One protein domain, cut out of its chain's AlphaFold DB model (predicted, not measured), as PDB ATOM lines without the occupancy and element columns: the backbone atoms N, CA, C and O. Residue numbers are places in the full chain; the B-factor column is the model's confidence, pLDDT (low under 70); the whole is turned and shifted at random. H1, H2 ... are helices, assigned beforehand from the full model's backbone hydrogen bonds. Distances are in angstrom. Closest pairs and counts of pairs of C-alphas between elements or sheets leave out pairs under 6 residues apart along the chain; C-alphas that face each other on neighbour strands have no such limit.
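This is residues 7 to 199 of the 306 residues of an uncharacterized protein of Spirochaetaceae bacterium (UniProt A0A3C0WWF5). Two lobes of helices sit side by side along the longest axis: a larger one of H1 to H9, and a smaller, compact cluster of H10 to H15 joined to it through H7. In the larger lobe H1 and H6 run side by side, with H8 and H9 across H6, while residues 65 to 80 make a wide loop at the end far from the smaller lobe. The printed part has 193 residues with fifteen named helices, H1 to H15 in order, and no named strand; its class is all helix, with mostly crossed packing. The whole is compact, with a radius of gyration of the C-alphas of 16.9 A, but elongated, spanning 55 by 36 by 29 A.

H1, residues 7 to 24, begins with C-alpha 7 at (-0.734, 41.002, 22.325) and is 25.1 A long. H2 is residues 29 to 38, H3 40 to 47, H4 51 to 55 and H5 58 to 64. H6, residues 81 to 96, begins with C-alpha 81 at (9.702, 48.377, 41.305) and is 22.1 A long. H7 is residues 100 to 106, H8 109 to 119, and H9 125 to 137, 19.2 A long. H10 is residues 140 to 147, H11 152 to 159, H12 163 to 171, H13 173 to 177 and H14 181 to 191, 15.3 A long. H15, residues 195 to 198, ends with C-alpha 198 at (24.711, 40.522, 19.131).

H6 and H7 are the hubs, touching four helices each. H6 touches H1 at Gly 86 and Ala 16, C-alphas 4.2 A apart, opposite ways at a shallow tilt of 34 degrees, only just short of steep. H6 touches H8 about perpendicular, 82 degrees, with C-alphas 85 and 113 closest at 5.1 A. With residues 88 to 92 alone H6 touches H9, C-alphas 92 and 128 being 5.8 A apart. H2 touches H7, C-alphas 37 and 101 closest at 4.9 A. H5 only just touches H1, and H4 only just touches H3, each with 3 pairs of C-alphas within 8 A. H7 touches H10, C-alphas 106 and 140 closest at 5.7 A, and H15, C-alphas 102 and 197 at 4.7 A. H12 touches H10, C-alphas 170 and 142 at 4.9 A, and H13 only at the corner. H11 and H14 touch at C-alphas 159 and 186, 5.7 A apart. Each O i to N i+4 pair is within hydrogen-bond range in H1, H2 and H4 to H14; H3 has 1 of 4, beside 3 of 5 O i to N i+3 pairs, and H15 is too short for such a pair.

The two C-alphas farthest apart, those of Ser 75 and Pro 164, are 55.4 A apart. The printed part has no cut, and the link from H5 to H6, 16 residues, is long; the other links are tight. Mean pLDDT of the printed part is 88.4; residues 7 to 9 and 117 to 125 are under 70.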
ATOM      1  N   GLU A   7      -1.866  41.716  21.704       56.22
ATOM      2  CA  GLU A   7      -0.734  41.002  22.325       56.22
ATOM      3  C   GLU A   7       0.357  41.899  22.932       56.22
ATOM      4  O   GLU A   7       0.857  41.579  24.001       56.22
ATOM      5  N   ALA A   8       0.722  43.047  22.345       63.94
ATOM      6  CA  ALA A   8       1.916  43.780  22.799       63.94
ATOM      7  C   ALA A   8       1.807  44.334  24.234       63.94
ATOM      8  O   ALA A   8       2.762  44.231  24.999       63.94
ATOM      9  N   SER A   9       0.663  44.907  24.630       67.44
ATOM     10  CA  SER A   9       0.452  45.334  26.022       67.44
ATOM     11  C   SER A   9       0.427  44.133  26.961       67.44
ATOM     12  O   SER A   9       1.167  44.129  27.935       67.44
ATOM     13  N   LEU A  10      -0.325  43.081  26.626       78.69
ATOM     14  CA  LEU A  10      -0.412  41.862  27.436       78.69
ATOM     15  C   LEU A  10       0.943  41.172  27.619       78.69
ATOM     16  O   LEU A  10       1.229  40.670  28.699       78.69
ATOM     17  N   VAL A  11       1.794  41.180  26.596       84.06
ATOM     18  CA  VAL A  11       3.154  40.639  26.651       84.06
ATOM     19  C   VAL A  11       4.021  41.442  27.620       84.06
ATOM     20  O   VAL A  11       4.706  40.849  28.451       84.06
ATOM     21  N   LYS A  12       3.974  42.782  27.548       86.75
ATOM     22  CA  LYS A  12       4.700  43.656  28.485       86.75
ATOM     23  C   LYS A  12       4.242  43.433  29.917       86.75
ATOM     24  O   LYS A  12       5.078  43.227  30.788       86.75
ATOM     25  N   GLU A  13       2.930  43.433  30.123       87.69
ATOM     26  CA  GLU A  13       2.292  43.194  31.416       87.69
ATOM     27  C   GLU A  13       2.668  41.824  31.979       87.69
ATOM     28  O   GLU A  13       3.073  41.708  33.132       87.69
ATOM     29  N   LYS A  14       2.602  40.775  31.154       91.94
ATOM     30  CA  LYS A  14       2.957  39.420  31.573       91.94
ATOM     31  C   LYS A  14       4.438  39.308  31.917       91.94
ATOM     32  O   LYS A  14       4.769  38.687  32.922       91.94
ATOM     33  N   PHE A  15       5.325  39.912  31.129       95.38
ATOM     34  CA  PHE A  15       6.754  39.933  31.439       95.38
ATOM     35  C   PHE A  15       7.035  40.703  32.734       95.38
ATOM     36  O   PHE A  15       7.703  40.174  33.614       95.38
ATOM     37  N   ALA A  16       6.460  41.895  32.898       94.25
ATOM     38  CA  ALA A  16       6.556  42.700  34.113       94.25
ATOM     39  C   ALA A  16       6.092  41.923  35.358       94.25
ATOM     40  O   ALA A  16       6.834  41.789  36.333       94.25
ATOM     41  N   LEU A  17       4.901  41.322  35.291       94.62
ATOM     42  CA  LEU A  17       4.360  40.487  36.362       94.62
ATOM     43  C   LEU A  17       5.228  39.263  36.638       94.62
ATOM     44  O   LEU A  17       5.376  38.895  37.799       94.62
ATOM     45  N   LEU A  18       5.808  38.636  35.608       96.25
ATOM     46  CA  LEU A  18       6.744  37.530  35.788       96.25
ATOM     47  C   LEU A  18       7.955  37.982  36.614       96.25
ATOM     48  O   LEU A  18       8.299  37.294  37.568       96.25
ATOM     49  N   ILE A  19       8.566  39.135  36.308       96.75
ATOM     50  CA  ILE A  19       9.728  39.636  37.064       96.75
ATOM     51  C   ILE A  19       9.373  39.857  38.538       96.75
ATOM     52  O   ILE A  19      10.060  39.326  39.413       96.75
ATOM     53  N   ALA A  20       8.278  40.568  38.818       94.94
ATOM     54  CA  ALA A  20       7.833  40.803  40.191       94.94
ATOM     55  C   ALA A  20       7.520  39.490  40.919       94.94
ATOM     56  O   ALA A  20       8.013  39.244  42.017       94.94
ATOM     57  N   LYS A  21       6.764  38.587  40.290       95.19
ATOM     58  CA  LYS A  21       6.422  37.283  40.870       95.19
ATOM     59  C   LYS A  21       7.659  36.445  41.188       95.19
ATOM     60  O   LYS A  21       7.737  35.896  42.283       95.19
ATOM     61  N   LEU A  22       8.645  36.385  40.293       95.50
ATOM     62  CA  LEU A  22       9.898  35.666  40.542       95.50
ATOM     63  C   LEU A  22      10.663  36.267  41.731       95.50
ATOM     64  O   LEU A  22      11.143  35.522  42.588       95.50
ATOM     65  N   HIS A  23      10.731  37.597  41.827       94.50
ATOM     66  CA  HIS A  23      11.324  38.260  42.987       94.50
ATOM     67  C   HIS A  23      10.584  37.894  44.285       94.50
ATOM     68  O   HIS A  23      11.209  37.433  45.240       94.50
ATOM     69  N   HIS A  24       9.252  38.007  44.310       91.75
ATOM     70  CA  HIS A  24       8.422  37.665  45.477       91.75
ATOM     71  C   HIS A  24       8.441  36.177  45.827       91.75
ATOM     72  O   HIS A  24       8.258  35.806  46.982       91.75
ATOM     73  N   ALA A  25       8.736  35.313  44.859       91.00
ATOM     74  CA  ALA A  25       9.032  33.913  45.123       91.00
ATOM     75  C   ALA A  25      10.373  33.713  45.851       91.00
ATOM     76  O   ALA A  25      10.698  32.587  46.224       91.00
ATOM     77  N   GLY A  26      11.184  34.758  46.031       91.88
ATOM     78  CA  GLY A  26      12.494  34.728  46.679       91.88
ATOM     79  C   GLY A  26      13.627  34.312  45.740       91.88
ATOM     80  O   GLY A  26      14.555  33.632  46.174       91.88
ATOM     81  N   LEU A  27      13.519  34.587  44.435       95.19
ATOM     82  CA  LEU A  27      14.641  34.437  43.502       95.19
ATOM     83  C   LEU A  27      15.491  35.711  43.508       95.19
ATOM     84  O   LEU A  27      14.964  36.820  43.496       95.19
ATOM     85  N   LEU A  28      16.815  35.548  43.507       95.94
ATOM     86  CA  LEU A  28      17.745  36.675  43.432       95.94
ATOM     87  C   LEU A  28      17.657  37.348  42.060       95.94
ATOM     88  O   LEU A  28      17.616  36.664  41.039       95.94
ATOM     89  N   ILE A  29      17.692  38.681  42.031       95.88
ATOM     90  CA  ILE A  29      17.522  39.454  40.792       95.88
ATOM     91  C   ILE A  29      18.588  39.139  39.735       95.88
ATOM     92  O   ILE A  29      18.266  39.030  38.553       95.88
ATOM     93  N   ASP A  30      19.828  38.897  40.164       95.75
ATOM     94  CA  ASP A  30      20.930  38.525  39.272       95.75
ATOM     95  C   ASP A  30      20.688  37.130  38.659       95.75
ATOM     96  O   ASP A  30      20.858  36.940  37.458       95.75
ATOM     97  N   TYR A  31      20.153  36.178  39.438       96.88
ATOM     98  CA  TYR A  31      19.758  34.858  38.923       96.88
ATOM     99  C   TYR A  31      18.592  34.949  37.929       96.88
ATOM    100  O   TYR A  31      18.586  34.243  36.916       96.88
ATOM    101  N   ILE A  32      17.608  35.818  38.191       98.00
ATOM    102  CA  ILE A  32      16.498  36.062  37.260       98.00
ATOM    103  C   ILE A  32      17.049  36.607  35.937       98.00
ATOM    104  O   ILE A  32      16.728  36.072  34.875       98.00
ATOM    105  N   ASN A  33      17.908  37.630  36.005       97.75
ATOM    106  CA  ASN A  33      18.539  38.248  34.841       97.75
ATOM    107  C   ASN A  33      19.312  37.219  34.005       97.75
ATOM    108  O   ASN A  33      19.053  37.073  32.810       97.75
ATOM    109  N   ASP A  34      20.203  36.460  34.643       96.62
ATOM    110  CA  ASP A  34      21.043  35.472  33.966       96.62
ATOM    111  C   ASP A  34      20.223  34.356  33.325       96.62
ATOM    112  O   ASP A  34      20.505  33.951  32.193       96.62
ATOM    113  N   THR A  35      19.172  33.899  34.011       97.38
ATOM    114  CA  THR A  35      18.257  32.892  33.470       97.38
ATOM    115  C   THR A  35      17.556  33.413  32.219       97.38
ATOM    116  O   THR A  35      17.486  32.692  31.226       97.38
ATOM    117  N   ILE A  36      17.084  34.664  32.208       97.31
ATOM    118  CA  ILE A  36      16.438  35.254  31.023       97.31
ATOM    119  C   ILE A  36      17.433  35.381  29.866       97.31
ATOM    120  O   ILE A  36      17.135  34.979  28.740       97.31
ATOM    121  N   VAL A  37      18.633  35.901  30.140       96.75
ATOM    122  CA  VAL A  37      19.675  36.108  29.125       96.75
ATOM    123  C   VAL A  37      20.098  34.784  28.473       96.75
ATOM    124  O   VAL A  37      20.333  34.737  27.263       96.75
ATOM    125  N   ARG A  38      20.161  33.691  29.240       95.44
ATOM    126  CA  ARG A  38      20.747  32.419  28.780       95.44
ATOM    127  C   ARG A  38      19.726  31.353  28.400       95.44
ATOM    128  O   ARG A  38      20.045  30.465  27.614       95.44
ATOM    129  N   SER A  39      18.498  31.434  28.902       94.94
ATOM    130  CA  SER A  39      17.476  30.427  28.619       94.94
ATOM    131  C   SER A  39      16.951  30.535  27.181       94.94
ATOM    132  O   SER A  39      16.550  31.628  26.760       94.94
ATOM    133  N   PRO A  40      16.860  29.416  26.436       93.50
ATOM    134  CA  PRO A  40      16.208  29.377  25.127       93.50
ATOM    135  C   PRO A  40      14.721  29.740  25.170       93.50
ATOM    136  O   PRO A  40      14.178  30.172  24.160       93.50
ATOM    137  N   PHE A  41      14.060  29.599  26.326       95.06
ATOM    138  CA  PHE A  41      12.642  29.942  26.484       95.06
ATOM    139  C   PHE A  41      12.355  31.400  26.108       95.06
ATOM    140  O   PHE A  41      11.347  31.693  25.475       95.06
ATOM    141  N   PHE A  42      13.269  32.309  26.455       94.75
ATOM    142  CA  PHE A  42      13.128  33.733  26.159       94.75
ATOM    143  C   PHE A  42      13.542  34.102  24.730       94.75
ATOM    144  O   PHE A  42      13.297  35.233  24.332       94.75
ATOM    145  N   ASP A  43      14.080  33.168  23.929       89.88
ATOM    146  CA  ASP A  43      14.324  33.414  22.496       89.88
ATOM    147  C   ASP A  43      13.020  33.688  21.724       89.88
ATOM    148  O   ASP A  43      13.058  34.171  20.590       89.88
ATOM    149  N   CYS A  44      11.863  33.351  22.311       84.38
ATOM    150  CA  CYS A  44      10.537  33.665  21.781       84.38
ATOM    151  C   CYS A  44      10.389  35.152  21.436       84.38
ATOM    152  O   CYS A  44       9.771  35.496  20.425       84.38
ATOM    153  N   PHE A  45      11.018  36.033  22.218       86.94
ATOM    154  CA  PHE A  45      11.041  37.463  21.951       86.94
ATOM    155  C   PHE A  45      11.857  37.752  20.694       86.94
ATOM    156  O   PHE A  45      11.335  38.329  19.748       86.94
ATOM    157  N   GLU A  46      13.095  37.276  20.589       82.81
ATOM    158  CA  GLU A  46      13.928  37.508  19.404       82.81
ATOM    159  C   GLU A  46      13.379  36.869  18.120       82.81
ATOM    160  O   GLU A  46      13.673  37.369  17.031       82.81
ATOM    161  N   LYS A  47      12.596  35.790  18.233       74.75
ATOM    162  CA  LYS A  47      12.013  35.027  17.114       74.75
ATOM    163  C   LYS A  47      10.584  35.439  16.757       74.75
ATOM    164  O   LYS A  47      10.100  35.018  15.711       74.75
ATOM    165  N   ASN A  48       9.950  36.292  17.567       71.31
ATOM    166  CA  ASN A  48       8.539  36.661  17.439       71.31
ATOM    167  C   ASN A  48       7.593  35.442  17.506       71.31
ATOM    168  O   ASN A  48       6.629  35.356  16.750       71.31
ATOM    169  N   ASP A  49       7.901  34.510  18.409       75.56
ATOM    170  CA  ASP A  49       7.185  33.249  18.641       75.56
ATOM    171  C   ASP A  49       6.764  33.160  20.117       75.56
ATOM    172  O   ASP A  49       7.326  32.410  20.910       75.56
ATOM    173  N   ILE A  50       5.858  34.053  20.521       80.31
ATOM    174  CA  ILE A  50       5.503  34.311  21.927       80.31
ATOM    175  C   ILE A  50       4.364  33.438  22.461       80.31
ATOM    176  O   ILE A  50       3.947  33.631  23.603       80.31
ATOM    177  N   ASP A  51       3.845  32.505  21.668       76.69
ATOM    178  CA  ASP A  51       2.637  31.749  22.007       76.69
ATOM    179  C   ASP A  51       2.813  30.958  23.309       76.69
ATOM    180  O   ASP A  51       1.994  31.072  24.226       76.69
ATOM    181  N   ASP A  52       3.929  30.243  23.454       79.44
ATOM    182  CA  ASP A  52       4.257  29.515  24.684       79.44
ATOM    183  C   ASP A  52       4.411  30.472  25.871       79.44
ATOM    184  O   ASP A  52       3.851  30.249  26.947       79.44
ATOM    185  N   PHE A  53       5.101  31.602  25.671       87.75
ATOM    186  CA  PHE A  53       5.239  32.617  26.712       87.75
ATOM    187  C   PHE A  53       3.877  33.147  27.165       87.75
ATOM    188  O   PHE A  53       3.675  33.358  28.359       87.75
ATOM    189  N   MET A  54       2.929  33.342  26.247       85.12
ATOM    190  CA  MET A  54       1.606  33.897  26.533       85.12
ATOM    191  C   MET A  54       0.621  32.878  27.104       85.12
ATOM    192  O   MET A  54      -0.207  33.258  27.936       85.12
ATOM    193  N   THR A  55       0.743  31.603  26.753       82.75
ATOM    194  CA  THR A  55      -0.187  30.547  27.182       82.75
ATOM    195  C   THR A  55       0.223  29.860  28.482       82.75
ATOM    196  O   THR A  55      -0.652  29.514  29.278       82.75
ATOM    197  N   LEU A  56       1.523  29.710  28.757       87.75
ATOM    198  CA  LEU A  56       1.994  29.063  29.984       87.75
ATOM    199  C   LEU A  56       1.662  29.885  31.233       87.75
ATOM    200  O   LEU A  56       1.735  31.118  31.225       87.75
ATOM    201  N   SER A  57       1.323  29.214  32.335       92.06
ATOM    202  CA  SER A  57       1.114  29.898  33.613       92.06
ATOM    203  C   SER A  57       2.443  30.384  34.200       92.06
ATOM    204  O   SER A  57       3.520  29.899  33.839       92.06
ATOM    205  N   PHE A  58       2.386  31.336  35.135       93.62
ATOM    206  CA  PHE A  58       3.592  31.793  35.829       93.62
ATOM    207  C   PHE A  58       4.272  30.644  36.584       93.62
ATOM    208  O   PHE A  58       5.498  30.572  36.605       93.62
ATOM    209  N   GLU A  59       3.497  29.730  37.168       93.31
ATOM    210  CA  GLU A  59       3.979  28.535  37.864       93.31
ATOM    211  C   GLU A  59       4.729  27.604  36.909       93.31
ATOM    212  O   GLU A  59       5.840  27.184  37.233       93.31
ATOM    213  N   SER A  60       4.180  27.341  35.715       94.12
ATOM    214  CA  SER A  60       4.852  26.540  34.683       94.12
ATOM    215  C   SER A  60       6.176  27.173  34.267       94.12
ATOM    216  O   SER A  60       7.207  26.507  34.313       94.12
ATOM    217  N   ILE A  61       6.185  28.476  33.959       95.31
ATOM    218  CA  ILE A  61       7.415  29.193  33.589       95.31
ATOM    219  C   ILE A  61       8.436  29.132  34.736       95.31
ATOM    220  O   ILE A  61       9.607  28.824  34.520       95.31
ATOM    221  N   THR A  62       8.007  29.372  35.976       94.75
ATOM    222  CA  THR A  62       8.897  29.371  37.151       94.75
ATOM    223  C   THR A  62       9.495  27.984  37.402       94.75
ATOM    224  O   THR A  62      10.699  27.852  37.637       94.75
ATOM    225  N   LYS A  63       8.687  26.929  37.281       94.44
ATOM    226  CA  LYS A  63       9.125  25.545  37.465       94.44
ATOM    227  C   LYS A  63      10.037  25.076  36.337       94.44
ATOM    228  O   LYS A  63      11.093  24.501  36.593       94.44
ATOM    229  N   GLU A  64       9.649  25.303  35.090       94.25
ATOM    230  CA  GLU A  64      10.344  24.747  33.930       94.25
ATOM    231  C   GLU A  64      11.605  25.534  33.582       94.25
ATOM    232  O   GLU A  64      12.630  24.925  33.261       94.25
ATOM    233  N   VAL A  65      11.561  26.862  33.699       96.19
ATOM    234  CA  VAL A  65      12.657  27.752  33.293       96.19
ATOM    235  C   VAL A  65      13.550  28.105  34.475       96.19
ATOM    236  O   VAL A  65      14.764  27.947  34.384       96.19
ATOM    237  N   PHE A  66      12.963  28.514  35.601       95.81
ATOM    238  CA  PHE A  66      13.712  28.965  36.785       95.81
ATOM    239  C   PHE A  66      13.967  27.851  37.810       95.81
ATOM    240  O   PHE A  66      14.637  28.097  38.814       95.81
ATOM    241  N   LYS A  67      13.479  26.627  37.541       93.62
ATOM    242  CA  LYS A  67      13.660  25.418  38.367       93.62
ATOM    243  C   LYS A  67      13.181  25.587  39.809       93.62
ATOM    244  O   LYS A  67      13.764  25.019  40.731       93.62
ATOM    245  N   LYS A  68      12.104  26.353  40.002       90.56
ATOM    246  CA  LYS A  68      11.521  26.617  41.319       90.56
ATOM    247  C   LYS A  68      10.022  26.341  41.318       90.56
ATOM    248  O   LYS A  68       9.289  26.865  40.489       90.56
ATOM    249  N   GLU A  69       9.564  25.517  42.254       89.06
ATOM    250  CA  GLU A  69       8.133  25.308  42.468       89.06
ATOM    251  C   GLU A  69       7.587  26.410  43.371       89.06
ATOM    252  O   GLU A  69       8.092  26.644  44.469       89.06
ATOM    253  N   VAL A  70       6.575  27.115  42.875       85.50
ATOM    254  CA  VAL A  70       5.937  28.239  43.557       85.50
ATOM    255  C   VAL A  70       4.453  28.185  43.239       85.50
ATOM    256  O   VAL A  70       4.074  27.860  42.115       85.50
ATOM    257  N   ILE A  71       3.626  28.520  44.223       80.69
ATOM    258  CA  ILE A  71       2.205  28.791  44.023       80.69
ATOM    259  C   ILE A  71       2.037  30.294  44.195       80.69
ATOM    260  O   ILE A  71       2.359  30.828  45.258       80.69
ATOM    261  N   TYR A  72       1.582  30.981  43.151       83.25
ATOM    262  CA  TYR A  72       1.337  32.413  43.236       83.25
ATOM    263  C   TYR A  72      -0.073  32.686  43.750       83.25
ATOM    264  O   TYR A  72      -1.046  32.114  43.266       83.25
ATOM    265  N   ASP A  73      -0.190  33.604  44.704       76.44
ATOM    266  CA  ASP A  73      -1.486  34.053  45.196       76.44
ATOM    267  C   ASP A  73      -2.075  35.082  44.221       76.44
ATOM    268  O   ASP A  73      -1.493  36.141  43.979       76.44
ATOM    269  N   SER A  74      -3.231  34.775  43.631       73.62
ATOM    270  CA  SER A  74      -3.928  35.675  42.707       73.62
ATOM    271  C   SER A  74      -4.517  36.921  43.379       73.62
ATOM    272  O   SER A  74      -4.919  37.844  42.677       73.62
ATOM    273  N   SER A  75      -4.600  36.949  44.712       71.69
ATOM    274  CA  SER A  75      -5.100  38.097  45.480       71.69
ATOM    275  C   SER A  75      -4.032  39.159  45.760       71.69
ATOM    276  O   SER A  75      -4.376  40.295  46.091       71.69
ATOM    277  N   LEU A  76      -2.746  38.824  45.602       72.44
ATOM    278  CA  LEU A  76      -1.645  39.759  45.820       72.44
ATOM    279  C   LEU A  76      -1.424  40.656  44.600       72.44
ATOM    280  O   LEU A  76      -1.349  40.196  43.458       72.44
ATOM    281  N   ASN A  77      -1.263  41.955  44.862       74.75
ATOM    282  CA  ASN A  77      -0.867  42.918  43.847       74.75
ATOM    283  C   ASN A  77       0.660  42.898  43.689       74.75
ATOM    284  O   ASN A  77       1.380  43.283  44.605       74.75
ATOM    285  N   TYR A  78       1.144  42.463  42.528       82.06
ATOM    286  CA  TYR A  78       2.576  42.373  42.206       82.06
ATOM    287  C   TYR A  78       3.070  43.599  41.426       82.06
ATOM    288  O   TYR A  78       3.918  43.468  40.551       82.06
ATOM    289  N   VAL A  79       2.499  44.776  41.684       86.31
ATOM    290  CA  VAL A  79       2.885  46.033  41.031       86.31
ATOM    291  C   VAL A  79       3.836  46.791  41.958       86.31
ATOM    292  O   VAL A  79       3.405  47.569  42.805       86.31
ATOM    293  N   ASP A  80       5.129  46.516  41.804       88.12
ATOM    294  CA  ASP A  80       6.251  47.128  42.522       88.12
ATOM    295  C   ASP A  80       7.387  47.521  41.553       88.12
ATOM    296  O   ASP A  80       7.242  47.440  40.329       88.12
ATOM    297  N   ASP A  81       8.531  47.954  42.080       89.56
ATOM    298  CA  ASP A  81       9.702  48.377  41.305       89.56
ATOM    299  C   ASP A  81      10.194  47.295  40.328       89.56
ATOM    300  O   ASP A  81      10.649  47.609  39.227       89.56
ATOM    301  N   TYR A  82      10.043  46.012  40.674       92.56
ATOM    302  CA  TYR A  82      10.410  44.888  39.810       92.56
ATOM    303  C   TYR A  82       9.457  44.744  38.628       92.56
ATOM    304  O   TYR A  82       9.904  44.518  37.497       92.56
ATOM    305  N   TYR A  83       8.154  44.908  38.869       92.56
ATOM    306  CA  TYR A  83       7.159  44.951  37.800       92.56
ATOM    307  C   TYR A  83       7.478  46.084  36.826       92.56
ATOM    308  O   TYR A  83       7.597  45.867  35.616       92.56
ATOM    309  N   TRP A  84       7.708  47.286  37.340       88.50
ATOM    310  CA  TRP A  84       7.962  48.442  36.493       88.50
ATOM    311  C   TRP A  84       9.305  48.380  35.762       88.50
ATOM    312  O   TRP A  84       9.383  48.802  34.603       88.50
ATOM    313  N   ALA A  85      10.342  47.807  36.377       90.69
ATOM    314  CA  ALA A  85      11.602  47.518  35.701       90.69
ATOM    315  C   ALA A  85      11.389  46.547  34.529       90.69
ATOM    316  O   ALA A  85      11.838  46.820  33.413       90.69
ATOM    317  N   GLY A  86      10.637  45.460  34.742       93.50
ATOM    318  CA  GLY A  86      10.275  44.517  33.682       93.50
ATOM    319  C   GLY A  86       9.482  45.179  32.551       93.50
ATOM    320  O   GLY A  86       9.803  44.998  31.373       93.50
ATOM    321  N   LEU A  87       8.502  46.019  32.892       89.06
ATOM    322  CA  LEU A  87       7.721  46.785  31.919       89.06
ATOM    323  C   LEU A  87       8.611  47.729  31.096       89.06
ATOM    324  O   LEU A  87       8.471  47.829  29.874       89.06
ATOM    325  N   SER A  88       9.545  48.409  31.760       87.00
ATOM    326  CA  SER A  88      10.446  49.387  31.150       87.00
ATOM    327  C   SER A  88      11.463  48.733  30.218       87.00
ATOM    328  O   SER A  88      11.649  49.210  29.099       87.00
ATOM    329  N   VAL A  89      12.038  47.589  30.606       92.50
ATOM    330  CA  VAL A  89      12.891  46.763  29.732       92.50
ATOM    331  C   VAL A  89      12.149  46.383  28.452       92.50
ATOM    332  O   VAL A  89      12.674  46.565  27.351       92.50
ATOM    333  N   MET A  90      10.901  45.925  28.569       89.19
ATOM    334  CA  MET A  90      10.109  45.592  27.387       89.19
ATOM    335  C   MET A  90       9.794  46.830  26.547       89.19
ATOM    336  O   MET A  90       9.875  46.766  25.324       89.19
ATOM    337  N   ASN A  91       9.496  47.979  27.159       82.19
ATOM    338  CA  ASN A  91       9.308  49.224  26.412       82.19
ATOM    339  C   ASN A  91      10.568  49.614  25.621       82.19
ATOM    340  O   ASN A  91      10.438  50.006  24.465       82.19
ATOM    341  N   VAL A  92      11.775  49.460  26.181       83.12
ATOM    342  CA  VAL A  92      13.037  49.682  25.446       83.12
ATOM    343  C   VAL A  92      13.142  48.731  24.255       83.12
ATOM    344  O   VAL A  92      13.383  49.182  23.133       83.12
ATOM    345  N   MET A  93      12.893  47.435  24.472       86.31
ATOM    346  CA  MET A  93      12.915  46.411  23.421       86.31
ATOM    347  C   MET A  93      11.989  46.777  22.264       86.31
ATOM    348  O   MET A  93      12.396  46.745  21.101       86.31
ATOM    349  N   MET A  94      10.758  47.171  22.590       77.75
ATOM    350  CA  MET A  94       9.740  47.507  21.603       77.75
ATOM    351  C   MET A  94      10.014  48.846  20.903       77.75
ATOM    352  O   MET A  94       9.797  48.950  19.700       77.75
ATOM    353  N   ASN A  95      10.519  49.855  21.620       72.19
ATOM    354  CA  ASN A  95      10.784  51.186  21.065       72.19
ATOM    355  C   ASN A  95      12.023  51.218  20.163       72.19
ATOM    356  O   ASN A  95      12.039  51.936  19.161       72.19
ATOM    357  N   LEU A  96      13.069  50.471  20.525       74.12
ATOM    358  CA  LEU A  96      14.315  50.425  19.761       74.12
ATOM    359  C   LEU A  96      14.335  49.285  18.736       74.12
ATOM    360  O   LEU A  96      15.123  49.337  17.794       74.12
ATOM    361  N   GLY A  97      13.476  48.272  18.892       74.00
ATOM    362  CA  GLY A  97      13.449  47.096  18.020       74.00
ATOM    363  C   GLY A  97      14.713  46.253  18.159       74.00
ATOM    364  O   GLY A  97      15.271  45.800  17.161       74.00
ATOM    365  N   ILE A  98      15.208  46.082  19.385       82.25
ATOM    366  CA  ILE A  98      16.495  45.433  19.682       82.25
ATOM    367  C   ILE A  98      16.283  44.194  20.561       82.25
ATOM    368  O   ILE A  98      15.244  44.106  21.208       82.25
ATOM    369  N   PRO A  99      17.204  43.213  20.576       90.31
ATOM    370  CA  PRO A  99      17.017  41.965  21.328       90.31
ATOM    371  C   PRO A  99      16.837  42.197  22.836       90.31
ATOM    372  O   PRO A  99      17.596  42.974  23.425       90.31
ATOM    373  N   LEU A 100      15.905  41.475  23.476       94.19
ATOM    374  CA  LEU A 100      15.663  41.542  24.927       94.19
ATOM    375  C   LEU A 100      16.955  41.256  25.690       94.19
ATOM    376  O   LEU A 100      17.356  41.982  26.599       94.19
ATOM    377  N   LYS A 101      17.642  40.200  25.261       95.19
ATOM    378  CA  LYS A 101      18.865  39.724  25.907       95.19
ATOM    379  C   LYS A 101      19.993  40.747  25.816       95.19
ATOM    380  O   LYS A 101      20.757  40.889  26.762       95.19
ATOM    381  N   ARG A 102      20.062  41.528  24.730       93.75
ATOM    382  CA  ARG A 102      21.032  42.629  24.604       93.75
ATOM    383  C   ARG A 102      20.760  43.729  25.624       93.75
ATOM    384  O   ARG A 102      21.705  44.263  26.202       93.75
ATOM    385  N   ILE A 103      19.486  44.051  25.852       94.62
ATOM    386  CA  ILE A 103      19.088  45.043  26.853       94.62
ATOM    387  C   ILE A 103      19.542  44.593  28.236       94.62
ATOM    388  O   ILE A 103      20.248  45.345  28.895       94.62
ATOM    389  N   LEU A 104      19.232  43.354  28.619       96.56
ATOM    390  CA  LEU A 104      19.564  42.802  29.938       96.56
ATOM    391  C   LEU A 104      21.058  42.509  30.152       96.56
ATOM    392  O   LEU A 104      21.513  42.427  31.287       96.56
ATOM    393  N   ILE A 105      21.841  42.385  29.079       96.38
ATOM    394  CA  ILE A 105      23.310  42.351  29.164       96.38
ATOM    395  C   ILE A 105      23.866  43.753  29.448       96.38
ATOM    396  O   ILE A 105      24.783  43.910  30.249       96.38
ATOM    397  N   ILE A 106      23.348  44.784  28.773       94.81
ATOM    398  CA  ILE A 106      23.853  46.159  28.912       94.81
ATOM    399  C   ILE A 106      23.367  46.796  30.214       94.81
ATOM    400  O   ILE A 106      24.152  47.467  30.881       94.81
ATOM    401  N   MET A 107      22.109  46.563  30.568       94.88
ATOM    402  CA  MET A 107      21.425  47.072  31.750       94.88
ATOM    403  C   MET A 107      20.715  45.895  32.434       94.88
ATOM    404  O   MET A 107      19.542  45.627  32.153       94.88
ATOM    405  N   PRO A 108      21.432  45.154  33.296       95.50
ATOM    406  CA  PRO A 108      20.860  44.046  34.049       95.50
ATOM    407  C   PRO A 108      19.659  44.483  34.885       95.50
ATOM    408  O   PRO A 108      19.570  45.642  35.298       95.50
ATOM    409  N   LEU A 109      18.764  43.547  35.210       94.81
ATOM    410  CA  LEU A 109      17.544  43.844  35.971       94.81
ATOM    411  C   LEU A 109      17.806  44.606  37.277       94.81
ATOM    412  O   LEU A 109      17.022  45.473  37.636       94.81
ATOM    413  N   LYS A 110      18.922  44.343  37.965       94.25
ATOM    414  CA  LYS A 110      19.318  45.088  39.168       94.25
ATOM    415  C   LYS A 110      19.515  46.588  38.907       94.25
ATOM    416  O   LYS A 110      19.080  47.411  39.705       94.25
ATOM    417  N   GLU A 111      20.159  46.937  37.795       92.44
ATOM    418  CA  GLU A 111      20.357  48.328  37.363       92.44
ATOM    419  C   GLU A 111      19.028  48.933  36.889       92.44
ATOM    420  O   GLU A 111      18.726  50.069  37.231       92.44
ATOM    421  N   ALA A 112      18.185  48.150  36.204       91.06
ATOM    422  CA  ALA A 112      16.843  48.575  35.802       91.06
ATOM    423  C   ALA A 112      15.923  48.885  37.000       91.06
ATOM    424  O   ALA A 112      15.217  49.890  36.975       91.06
ATOM    425  N   VAL A 113      15.942  48.053  38.049       90.81
ATOM    426  CA  VAL A 113      15.186  48.276  39.295       90.81
ATOM    427  C   VAL A 113      15.697  49.523  40.009       90.81
ATOM    428  O   VAL A 113      14.903  50.405  40.309       90.81
ATOM    429  N   GLY A 114      17.016  49.655  40.190       85.75
ATOM    430  CA  GLY A 114      17.596  50.843  40.824       85.75
ATOM    431  C   GLY A 114      17.338  52.134  40.039       85.75
ATOM    432  O   GLY A 114      17.082  53.179  40.630       85.75
ATOM    433  N   ALA A 115      17.347  52.074  38.706       79.50
ATOM    434  CA  ALA A 115      16.945  53.199  37.870       79.50
ATOM    435  C   ALA A 115      15.463  53.532  38.080       79.50
ATOM    436  O   ALA A 115      15.107  54.697  38.239       79.50
ATOM    437  N   PHE A 116      14.587  52.527  38.117       71.19
ATOM    438  CA  PHE A 116      13.163  52.766  38.308       71.19
ATOM    439  C   PHE A 116      12.821  53.309  39.702       71.19
ATOM    440  O   PHE A 116      12.023  54.234  39.780       71.19
ATOM    441  N   GLU A 117      13.469  52.845  40.773       66.88
ATOM    442  CA  GLU A 117      13.338  53.434  42.119       66.88
ATOM    443  C   GLU A 117      13.580  54.955  42.095       66.88
ATOM    444  O   GLU A 117      12.850  55.731  42.712       66.88
ATOM    445  N   VAL A 118      14.569  55.400  41.314       60.59
ATOM    446  CA  VAL A 118      14.885  56.825  41.118       60.59
ATOM    447  C   VAL A 118      13.857  57.521  40.213       60.59
ATOM    448  O   VAL A 118      13.522  58.687  40.431       60.59
ATOM    449  N   PHE A 119      13.333  56.819  39.206       59.81
ATOM    450  CA  PHE A 119      12.404  57.348  38.199       59.81
ATOM    451  C   PHE A 119      10.925  57.068  38.485       59.81
ATOM    452  O   PHE A 119      10.087  57.375  37.642       59.81
ATOM    453  N   HIS A 120      10.576  56.572  39.672       61.38
ATOM    454  CA  HIS A 120       9.212  56.208  40.079       61.38
ATOM    455  C   HIS A 120       8.219  57.396  40.003       61.38
ATOM    456  O   HIS A 120       7.003  57.215  40.038       61.38
ATOM    457  N   GLN A 121       8.737  58.625  39.855       50.19
ATOM    458  CA  GLN A 121       7.990  59.876  39.669       50.19
ATOM    459  C   GLN A 121       8.164  60.516  38.275       50.19
ATOM    460  O   GLN A 121       7.678  61.623  38.038       50.19
ATOM    461  N   MET A 122       8.882  59.875  37.350       50.25
ATOM    462  CA  MET A 122       9.301  60.462  36.074       50.25
ATOM    463  C   MET A 122       8.742  59.717  34.857       50.25
ATOM    464  O   MET A 122       8.395  58.541  34.895       50.25
ATOM    465  N   HIS A 123       8.651  60.444  33.740       57.91
ATOM    466  CA  HIS A 123       8.100  59.947  32.484       57.91
ATOM    467  C   HIS A 123       8.891  58.725  31.956       57.91
ATOM    468  O   HIS A 123      10.124  58.795  31.919       57.91
ATOM    469  N   PRO A 124       8.234  57.664  31.435       57.28
ATOM    470  CA  PRO A 124       8.887  56.452  30.901       57.28
ATOM    471  C   PRO A 124       9.986  56.690  29.849       57.28
ATOM    472  O   PRO A 124      10.839  55.834  29.625       57.28
ATOM    473  N   ALA A 125       9.987  57.862  29.207       63.28
ATOM    474  CA  ALA A 125      11.023  58.284  28.262       63.28
ATOM    475  C   ALA A 125      12.425  58.382  28.896       63.28
ATOM    476  O   ALA A 125      13.411  58.099  28.221       63.28
ATOM    477  N   ARG A 126      12.529  58.700  30.195       70.25
ATOM    478  CA  ARG A 126      13.823  58.808  30.893       70.25
ATOM    479  C   ARG A 126      14.546  57.472  31.021       70.25
ATOM    480  O   ARG A 126      15.764  57.426  30.913       70.25
ATOM    481  N   PHE A 127      13.803  56.379  31.184       77.81
ATOM    482  CA  PHE A 127      14.387  55.040  31.229       77.81
ATOM    483  C   PHE A 127      15.010  54.651  29.880       77.81
ATOM    484  O   PHE A 127      16.078  54.046  29.823       77.81
ATOM    485  N   LEU A 128      14.359  55.044  28.779       79.56
ATOM    486  CA  LEU A 128      14.892  54.849  27.434       79.56
ATOM    487  C   LEU A 128      16.159  55.684  27.195       79.56
ATOM    488  O   LEU A 128      17.134  55.153  26.671       79.56
ATOM    489  N   GLU A 129      16.154  56.961  27.587       78.00
ATOM    490  CA  GLU A 129      17.337  57.833  27.520       78.00
ATOM    491  C   GLU A 129      18.509  57.232  28.305       78.00
ATOM    492  O   GLU A 129      19.600  57.079  27.759       78.00
ATOM    493  N   HIS A 130      18.257  56.790  29.539       86.12
ATOM    494  CA  HIS A 130      19.267  56.159  30.380       86.12
ATOM    495  C   HIS A 130      19.862  54.894  29.741       86.12
ATOM    496  O   HIS A 130      21.079  54.706  29.732       86.12
ATOM    497  N   TYR A 131      19.026  54.043  29.136       89.00
ATOM    498  CA  TYR A 131      19.518  52.881  28.397       89.00
ATOM    499  C   TYR A 131      20.441  53.278  27.235       89.00
ATOM    500  O   TYR A 131      21.493  52.664  27.052       89.00
ATOM    501  N   LEU A 132      20.075  54.301  26.456       84.81
ATOM    502  CA  LEU A 132      20.884  54.775  25.328       84.81
ATOM    503  C   LEU A 132      22.228  55.355  25.791       84.81
ATOM    504  O   LEU A 132      23.256  55.124  25.146       84.81
ATOM    505  N   GLU A 133      22.248  56.054  26.927       87.69
ATOM    506  CA  GLU A 133      23.482  56.520  27.565       87.69
ATOM    507  C   GLU A 133      24.390  55.341  27.941       87.69
ATOM    508  O   GLU A 133      25.571  55.331  27.575       87.69
ATOM    509  N   LEU A 134      23.842  54.306  28.588       90.31
ATOM    510  CA  LEU A 134      24.583  53.083  28.910       90.31
ATOM    511  C   LEU A 134      25.111  52.389  27.649       90.31
ATOM    512  O   LEU A 134      26.298  52.063  27.580       90.31
ATOM    513  N   GLU A 135      24.266  52.204  26.632       88.38
ATOM    514  CA  GLU A 135      24.619  51.542  25.369       88.38
ATOM    515  C   GLU A 135      25.758  52.266  24.629       88.38
ATOM    516  O   GLU A 135      26.579  51.614  23.972       88.38
ATOM    517  N   SER A 136      25.855  53.594  24.774       84.50
ATOM    518  CA  SER A 136      26.920  54.410  24.178       84.50
ATOM    519  C   SER A 136      28.301  54.184  24.819       84.50
ATOM    520  O   SER A 136      29.316  54.215  24.121       84.50
ATOM    521  N   GLY A 137      28.354  53.911  26.130       85.19
ATOM    522  CA  GLY A 137      29.599  53.727  26.897       85.19
ATOM    523  C   GLY A 137      29.946  52.269  27.244       85.19
ATOM    524  O   GLY A 137      31.062  51.964  27.708       85.19
ATOM    525  N   ARG A 138      28.997  51.348  27.042       90.31
ATOM    526  CA  ARG A 138      29.072  49.941  27.449       90.31
ATOM    527  C   ARG A 138      28.612  49.031  26.306       90.31
ATOM    528  O   ARG A 138      27.421  48.831  26.079       90.31
ATOM    529  N   SER A 139      29.574  48.427  25.604       93.12
ATOM    530  CA  SER A 139      29.253  47.372  24.638       93.12
ATOM    531  C   SER A 139      28.754  46.102  25.335       93.12
ATOM    532  O   SER A 139      29.153  45.817  26.468       93.12
ATOM    533  N   ALA A 140      27.946  45.296  24.643       95.06
ATOM    534  CA  ALA A 140      27.516  43.992  25.149       95.06
ATOM    535  C   ALA A 140      28.719  43.076  25.443       95.06
ATOM    536  O   ALA A 140      28.738  42.388  26.460       95.06
ATOM    537  N   LEU A 141      29.774  43.129  24.616       96.56
ATOM    538  CA  LEU A 141      31.017  42.401  24.891       96.56
ATOM    539  C   LEU A 141      31.685  42.888  26.183       96.56
ATOM    540  O   LEU A 141      32.132  42.068  26.977       96.56
ATOM    541  N   LYS A 142      31.751  44.205  26.412       96.31
ATOM    542  CA  LYS A 142      32.346  44.774  27.629       96.31
ATOM    543  C   LYS A 142      31.578  44.357  28.878       96.31
ATOM    544  O   LYS A 142      32.215  44.047  29.880       96.31
ATOM    545  N   ALA A 143      30.248  44.330  28.809       95.69
ATOM    546  CA  ALA A 143      29.399  43.865  29.901       95.69
ATOM    547  C   ALA A 143      29.654  42.381  30.222       95.69
ATOM    548  O   ALA A 143      30.079  42.076  31.332       95.69
ATOM    549  N   LEU A 144      29.537  41.492  29.227       96.50
ATOM    550  CA  LEU A 144      29.767  40.048  29.391       96.50
ATOM    551  C   LEU A 144      31.188  39.723  29.863       96.50
ATOM    552  O   LEU A 144      31.404  38.849  30.696       96.50
ATOM    553  N   ARG A 145      32.180  40.447  29.341       96.19
ATOM    554  CA  ARG A 145      33.576  40.326  29.759       96.19
ATOM    555  C   ARG A 145      33.745  40.661  31.240       96.19
ATOM    556  O   ARG A 145      34.438  39.935  31.945       96.19
ATOM    557  N   ASN A 146      33.165  41.778  31.681       94.88
ATOM    558  CA  ASN A 146      33.260  42.222  33.069       94.88
ATOM    559  C   ASN A 146      32.547  41.239  34.010       94.88
ATOM    560  O   ASN A 146      33.093  40.926  35.060       94.88
ATOM    561  N   GLU A 147      31.377  40.737  33.610       93.75
ATOM    562  CA  GLU A 147      30.616  39.707  34.330       93.75
ATOM    563  C   GLU A 147      31.425  38.411  34.483       93.75
ATOM    564  O   GLU A 147      31.569  37.892  35.585       93.75
ATOM    565  N   ALA A 148      32.029  37.926  33.394       94.00
ATOM    566  CA  ALA A 148      32.836  36.706  33.397       94.00
ATOM    567  C   ALA A 148      34.230  36.876  34.033       94.00
ATOM    568  O   ALA A 148      34.963  35.897  34.162       94.00
ATOM    569  N   GLY A 149      34.637  38.104  34.373       96.56
ATOM    570  CA  GLY A 149      35.975  38.395  34.894       96.56
ATOM    571  C   GLY A 149      37.113  38.119  33.903       96.56
ATOM    572  O   GLY A 149      38.247  37.913  34.326       96.56
ATOM    573  N   LEU A 150      36.834  38.106  32.595       97.50
ATOM    574  CA  LEU A 150      37.818  37.772  31.560       97.50
ATOM    575  C   LEU A 150      38.519  39.020  31.011       97.50
ATOM    576  O   LEU A 150      37.945  40.100  30.873       97.50
ATOM    577  N   SER A 151      39.772  38.886  30.604       97.75
ATOM    578  CA  SER A 151      40.491  39.908  29.843       97.75
ATOM    579  C   SER A 151      40.305  39.725  28.328       97.75
ATOM    580  O   SER A 151      39.968  38.649  27.837       97.75
ATOM    581  N   ILE A 152      40.542  40.784  27.542       97.94
ATOM    582  CA  ILE A 152      40.500  40.698  26.068       97.94
ATOM    583  C   ILE A 152      41.506  39.656  25.530       97.94
ATOM    584  O   ILE A 152      41.128  38.898  24.634       97.94
ATOM    585  N   PRO A 153      42.754  39.560  26.041       98.00
ATOM    586  CA  PRO A 153      43.669  38.486  25.653       98.00
ATOM    587  C   PRO A 153      43.128  37.078  25.926       98.00
ATOM    588  O   PRO A 153      43.220  36.227  25.043       98.00
ATOM    589  N   GLU A 154      42.516  36.838  27.089       98.19
ATOM    590  CA  GLU A 154      41.926  35.532  27.429       98.19
ATOM    591  C   GLU A 154      40.765  35.178  26.500       98.19
ATOM    592  O   GLU A 154      40.717  34.069  25.970       98.19
ATOM    593  N   ILE A 155      39.878  36.136  26.208       98.19
ATOM    594  CA  ILE A 155      38.807  35.940  25.219       98.19
ATOM    595  C   ILE A 155      39.407  35.593  23.853       98.19
ATOM    596  O   ILE A 155      38.923  34.686  23.175       98.19
ATOM    597  N   GLY A 156      40.471  36.286  23.440       98.00
ATOM    598  CA  GLY A 156      41.158  36.018  22.177       98.00
ATOM    599  C   GLY A 156      41.756  34.618  22.113       98.00
ATOM    600  O   GLY A 156      41.620  33.949  21.090       98.00
ATOM    601  N   TYR A 157      42.340  34.145  23.213       98.00
ATOM    602  CA  TYR A 157      42.854  32.783  23.340       98.00
ATOM    603  C   TYR A 157      41.734  31.735  23.248       98.00
ATOM    604  O   TYR A 157      41.833  30.803  22.454       98.00
ATOM    605  N   LEU A 158      40.635  31.922  23.987       97.94
ATOM    606  CA  LEU A 158      39.523  30.964  24.048       97.94
ATOM    607  C   LEU A 158      38.699  30.896  22.752       97.94
ATOM    608  O   LEU A 158      38.153  29.852  22.413       97.94
ATOM    609  N   THR A 159      38.603  32.003  22.013       97.44
ATOM    610  CA  THR A 159      37.774  32.096  20.793       97.44
ATOM    611  C   THR A 159      38.582  32.027  19.494       97.44
ATOM    612  O   THR A 159      38.028  31.830  18.403       97.44
ATOM    613  N   GLY A 160      39.895  32.246  19.568       97.31
ATOM    614  CA  GLY A 160      40.754  32.468  18.406       97.31
ATOM    615  C   GLY A 160      40.457  33.775  17.657       97.31
ATOM    616  O   GLY A 160      40.860  33.921  16.502       97.31
ATOM    617  N   ILE A 161      39.709  34.714  18.252       97.62
ATOM    618  CA  ILE A 161      39.468  36.040  17.667       97.62
ATOM    619  C   ILE A 161      40.665  36.935  17.994       97.62
ATOM    620  O   ILE A 161      41.095  37.040  19.140       97.62
ATOM    621  N   LYS A 162      41.206  37.619  16.983       97.50
ATOM    622  CA  LYS A 162      42.365  38.502  17.168       97.50
ATOM    623  C   LYS A 162      42.035  39.634  18.151       97.50
ATOM    624  O   LYS A 162      41.040  40.335  17.974       97.50
ATOM    625  N   THR A 163      42.922  39.881  19.114       97.56
ATOM    626  CA  THR A 163      42.794  40.935  20.140       97.56
ATOM    627  C   THR A 163      42.427  42.319  19.581       97.56
ATOM    628  O   THR A 163      41.551  42.955  20.164       97.56
ATOM    629  N   PRO A 164      42.985  42.800  18.444       97.25
ATOM    630  CA  PRO A 164      42.568  44.082  17.869       97.25
ATOM    631  C   PRO A 164      41.078  44.141  17.506       97.25
ATOM    632  O   PRO A 164      40.442  45.167  17.717       97.25
ATOM    633  N   ILE A 165      40.502  43.034  17.021       96.94
ATOM    634  CA  ILE A 165      39.069  42.944  16.704       96.94
ATOM    635  C   ILE A 165      38.251  43.001  17.998       96.94
ATOM    636  O   ILE A 165      37.289  43.759  18.091       96.94
ATOM    637  N   LEU A 166      38.663  42.244  19.016       97.50
ATOM    638  CA  LEU A 166      37.987  42.229  20.313       97.50
ATOM    639  C   LEU A 166      38.026  43.592  21.008       97.50
ATOM    640  O   LEU A 166      37.032  43.986  21.603       97.50
ATOM    641  N   ASN A 167      39.126  44.342  20.897       96.75
ATOM    642  CA  ASN A 167      39.212  45.705  21.430       96.75
ATOM    643  C   ASN A 167      38.186  46.641  20.779       96.75
ATOM    644  O   ASN A 167      37.548  47.425  21.480       96.75
ATOM    645  N   VAL A 168      37.994  46.525  19.462       95.62
ATOM    646  CA  VAL A 168      36.988  47.297  18.718       95.62
ATOM    647  C   VAL A 168      35.566  46.892  19.121       95.62
ATOM    648  O   VAL A 168      34.724  47.751  19.374       95.62
ATOM    649  N   TYR A 169      35.289  45.594  19.244       95.81
ATOM    650  CA  TYR A 169      33.987  45.114  19.724       95.81
ATOM    651  C   TYR A 169      33.709  45.538  21.171       95.81
ATOM    652  O   TYR A 169      32.577  45.860  21.519       95.81
ATOM    653  N   ASN A 170      34.741  45.573  22.015       95.00
ATOM    654  CA  ASN A 170      34.634  45.954  23.417       95.00
ATOM    655  C   ASN A 170      34.352  47.457  23.584       95.00
ATOM    656  O   ASN A 170      33.691  47.848  24.546       95.00
ATOM    657  N   SER A 171      34.813  48.301  22.658       91.25
ATOM    658  CA  SER A 171      34.582  49.747  22.712       91.25
ATOM    659  C   SER A 171      33.273  50.200  22.063       91.25
ATOM    660  O   SER A 171      32.786  51.268  22.417       91.25
ATOM    661  N   SER A 172      32.688  49.426  21.139       89.38
ATOM    662  CA  SER A 172      31.528  49.876  20.361       89.38
ATOM    663  C   SER A 172      30.533  48.757  20.056       89.38
ATOM    664  O   SER A 172      30.859  47.794  19.359       89.38
ATOM    665  N   ASN A 173      29.273  48.946  20.475       88.19
ATOM    666  CA  ASN A 173      28.170  48.092  20.029       88.19
ATOM    667  C   ASN A 173      28.020  48.141  18.507       88.19
ATOM    668  O   ASN A 173      27.922  47.097  17.887       88.19
ATOM    669  N   SER A 174      28.102  49.313  17.872       87.06
ATOM    670  CA  SER A 174      28.003  49.421  16.406       87.06
ATOM    671  C   SER A 174      29.011  48.516  15.681       87.06
ATOM    672  O   SER A 174      28.651  47.806  14.740       87.06
ATOM    673  N   ALA A 175      30.254  48.460  16.170       88.94
ATOM    674  CA  ALA A 175      31.271  47.586  15.600       88.94
ATOM    675  C   ALA A 175      31.032  46.097  15.905       88.94
ATOM    676  O   ALA A 175      31.236  45.259  15.027       88.94
ATOM    677  N   LEU A 176      30.580  45.764  17.120       91.75
ATOM    678  CA  LEU A 176      30.192  44.400  17.496       91.75
ATOM    679  C   LEU A 176      29.025  43.890  16.635       91.75
ATOM    680  O   LEU A 176      29.095  42.791  16.095       91.75
ATOM    681  N   LEU A 177      27.997  44.715  16.437       86.81
ATOM    682  CA  LEU A 177      26.804  44.412  15.642       86.81
ATOM    683  C   LEU A 177      27.114  44.240  14.142       86.81
ATOM    684  O   LEU A 177      26.401  43.523  13.443       86.81
ATOM    685  N   GLY A 178      28.171  44.892  13.645       84.12
ATOM    686  CA  GLY A 178      28.712  44.704  12.293       84.12
ATOM    687  C   GLY A 178      29.738  43.569  12.181       84.12
ATOM    688  O   GLY A 178      30.364  43.404  11.133       84.12
ATOM    689  N   GLY A 179      29.960  42.813  13.259       87.69
ATOM    690  CA  GLY A 179      30.929  41.731  13.299       87.69
ATOM    691  C   GLY A 179      30.558  40.551  12.400       87.69
ATOM    692  O   GLY A 179      29.393  40.279  12.123       87.69
ATOM    693  N   SER A 180      31.566  39.801  11.949       91.25
ATOM    694  CA  SER A 180      31.325  38.589  11.160       91.25
ATOM    695  C   SER A 180      30.560  37.553  11.987       91.25
ATOM    696  O   SER A 180      30.940  37.307  13.136       91.25
ATOM    697  N   PHE A 181      29.592  36.865  11.377       90.00
ATOM    698  CA  PHE A 181      28.788  35.834  12.043       90.00
ATOM    699  C   PHE A 181      29.640  34.796  12.794       90.00
ATOM    700  O   PHE A 181      29.367  34.513  13.951       90.00
ATOM    701  N   SER A 182      30.742  34.324  12.195       94.25
ATOM    702  CA  SER A 182      31.663  33.370  12.837       94.25
ATOM    703  C   SER A 182      32.219  33.869  14.179       94.25
ATOM    704  O   SER A 182      32.235  33.121  15.156       94.25
ATOM    705  N   ASN A 183      32.639  35.136  14.258       95.50
ATOM    706  CA  ASN A 183      33.118  35.727  15.510       95.50
ATOM    707  C   ASN A 183      31.989  35.841  16.540       95.50
ATOM    708  O   ASN A 183      32.198  35.518  17.705       95.50
ATOM    709  N   LEU A 184      30.792  36.259  16.117       94.94
ATOM    710  CA  LEU A 184      29.642  36.383  17.015       94.94
ATOM    711  C   LEU A 184      29.200  35.022  17.565       94.94
ATOM    712  O   LEU A 184      28.909  34.918  18.752       94.94
ATOM    713  N   THR A 185      29.233  33.963  16.753       95.81
ATOM    714  CA  THR A 185      28.980  32.588  17.207       95.81
ATOM    715  C   THR A 185      30.002  32.144  18.250       95.81
ATOM    716  O   THR A 185      29.630  31.569  19.266       95.81
ATOM    717  N   LYS A 186      31.291  32.444  18.051       97.19
ATOM    718  CA  LYS A 186      32.335  32.108  19.032       97.19
ATOM    719  C   LYS A 186      32.138  32.833  20.365       97.19
ATOM    720  O   LYS A 186      32.298  32.219  21.414       97.19
ATOM    721  N   LEU A 187      31.771  34.115  20.328       97.25
ATOM    722  CA  LEU A 187      31.449  34.887  21.535       97.25
ATOM    723  C   LEU A 187      30.181  34.359  22.218       97.25
ATOM    724  O   LEU A 187      30.162  34.210  23.434       97.25
ATOM    725  N   SER A 188      29.153  34.019  21.437       95.88
ATOM    726  CA  SER A 188      27.918  33.388  21.915       95.88
ATOM    727  C   SER A 188      28.205  32.096  22.683       95.88
ATOM    728  O   SER A 188      27.731  31.939  23.807       95.88
ATOM    729  N   VAL A 189      29.053  31.223  22.130       96.69
ATOM    730  CA  VAL A 189      29.479  29.983  22.796       96.69
ATOM    731  C   VAL A 189      30.277  30.272  24.069       96.69
ATOM    732  O   VAL A 189      29.989  29.667  25.095       96.69
ATOM    733  N   LEU A 190      31.244  31.198  24.029       97.44
ATOM    734  CA  LEU A 190      32.074  31.519  25.196       97.44
ATOM    735  C   LEU A 190      31.244  32.030  26.381       97.44
ATOM    736  O   LEU A 190      31.475  31.614  27.512       97.44
ATOM    737  N   PHE A 191      30.300  32.940  26.133       96.62
ATOM    738  CA  PHE A 191      29.527  33.588  27.197       96.62
ATOM    739  C   PHE A 191      28.212  32.872  27.532       96.62
ATOM    740  O   PHE A 191      27.524  33.261  28.477       96.62
ATOM    741  N   GLY A 192      27.855  31.827  26.777       94.50
ATOM    742  CA  GLY A 192      26.611  31.085  26.970       94.50
ATOM    743  C   GLY A 192      25.358  31.915  26.683       94.50
ATOM    744  O   GLY A 192      24.318  31.679  27.289       94.50
ATOM    745  N   VAL A 193      25.455  32.899  25.785       94.19
ATOM    746  CA  VAL A 193      24.336  33.759  25.363       94.19
ATOM    747  C   VAL A 193      24.012  33.484  23.900       94.19
ATOM    748  O   VAL A 193      24.928  33.178  23.136       94.19
ATOM    749  N   PRO A 194      22.752  33.583  23.447       92.00
ATOM    750  CA  PRO A 194      22.439  33.354  22.042       92.00
ATOM    751  C   PRO A 194      23.098  34.411  21.154       92.00
ATOM    752  O   PRO A 194      23.223  35.577  21.530       92.00
ATOM    753  N   VAL A 195      23.469  34.016  19.933       90.50
ATOM    754  CA  VAL A 195      24.072  34.923  18.940       90.50
ATOM    755  C   VAL A 195      23.182  36.136  18.643       90.50
ATOM    756  O   VAL A 195      23.678  37.202  18.285       90.50
ATOM    757  N   ASP A 196      21.873  35.991  18.854       85.88
ATOM    758  CA  ASP A 196      20.874  37.035  18.656       85.88
ATOM    759  C   ASP A 196      21.078  38.226  19.596       85.88
ATOM    760  O   ASP A 196      20.778  39.350  19.204       85.88
ATOM    761  N   ALA A 197      21.715  38.036  20.757       88.12
ATOM    762  CA  ALA A 197      22.115  39.129  21.646       88.12
ATOM    763  C   ALA A 197      23.103  40.116  20.986       88.12
ATOM    764  O   ALA A 197      23.220  41.263  21.420       88.12
ATOM    765  N   PHE A 198      23.786  39.698  19.914       88.88
ATOM    766  CA  PHE A 198      24.711  40.522  19.131       88.88
ATOM    767  C   PHE A 198      24.116  41.009  17.802       88.88
ATOM    768  O   PHE A 198      24.849  41.509  16.948       88.88
ATOM    769  N   ARG A 199      22.801  40.866  17.586       78.81
ATOM    770  CA  ARG A 199      22.134  41.387  16.385       78.81
ATOM    771  C   ARG A 199      21.754  42.849  16.544       78.81
ATOM    772  O   ARG A 199      21.417  43.323  17.631       78.81
TER     773      ARG A 199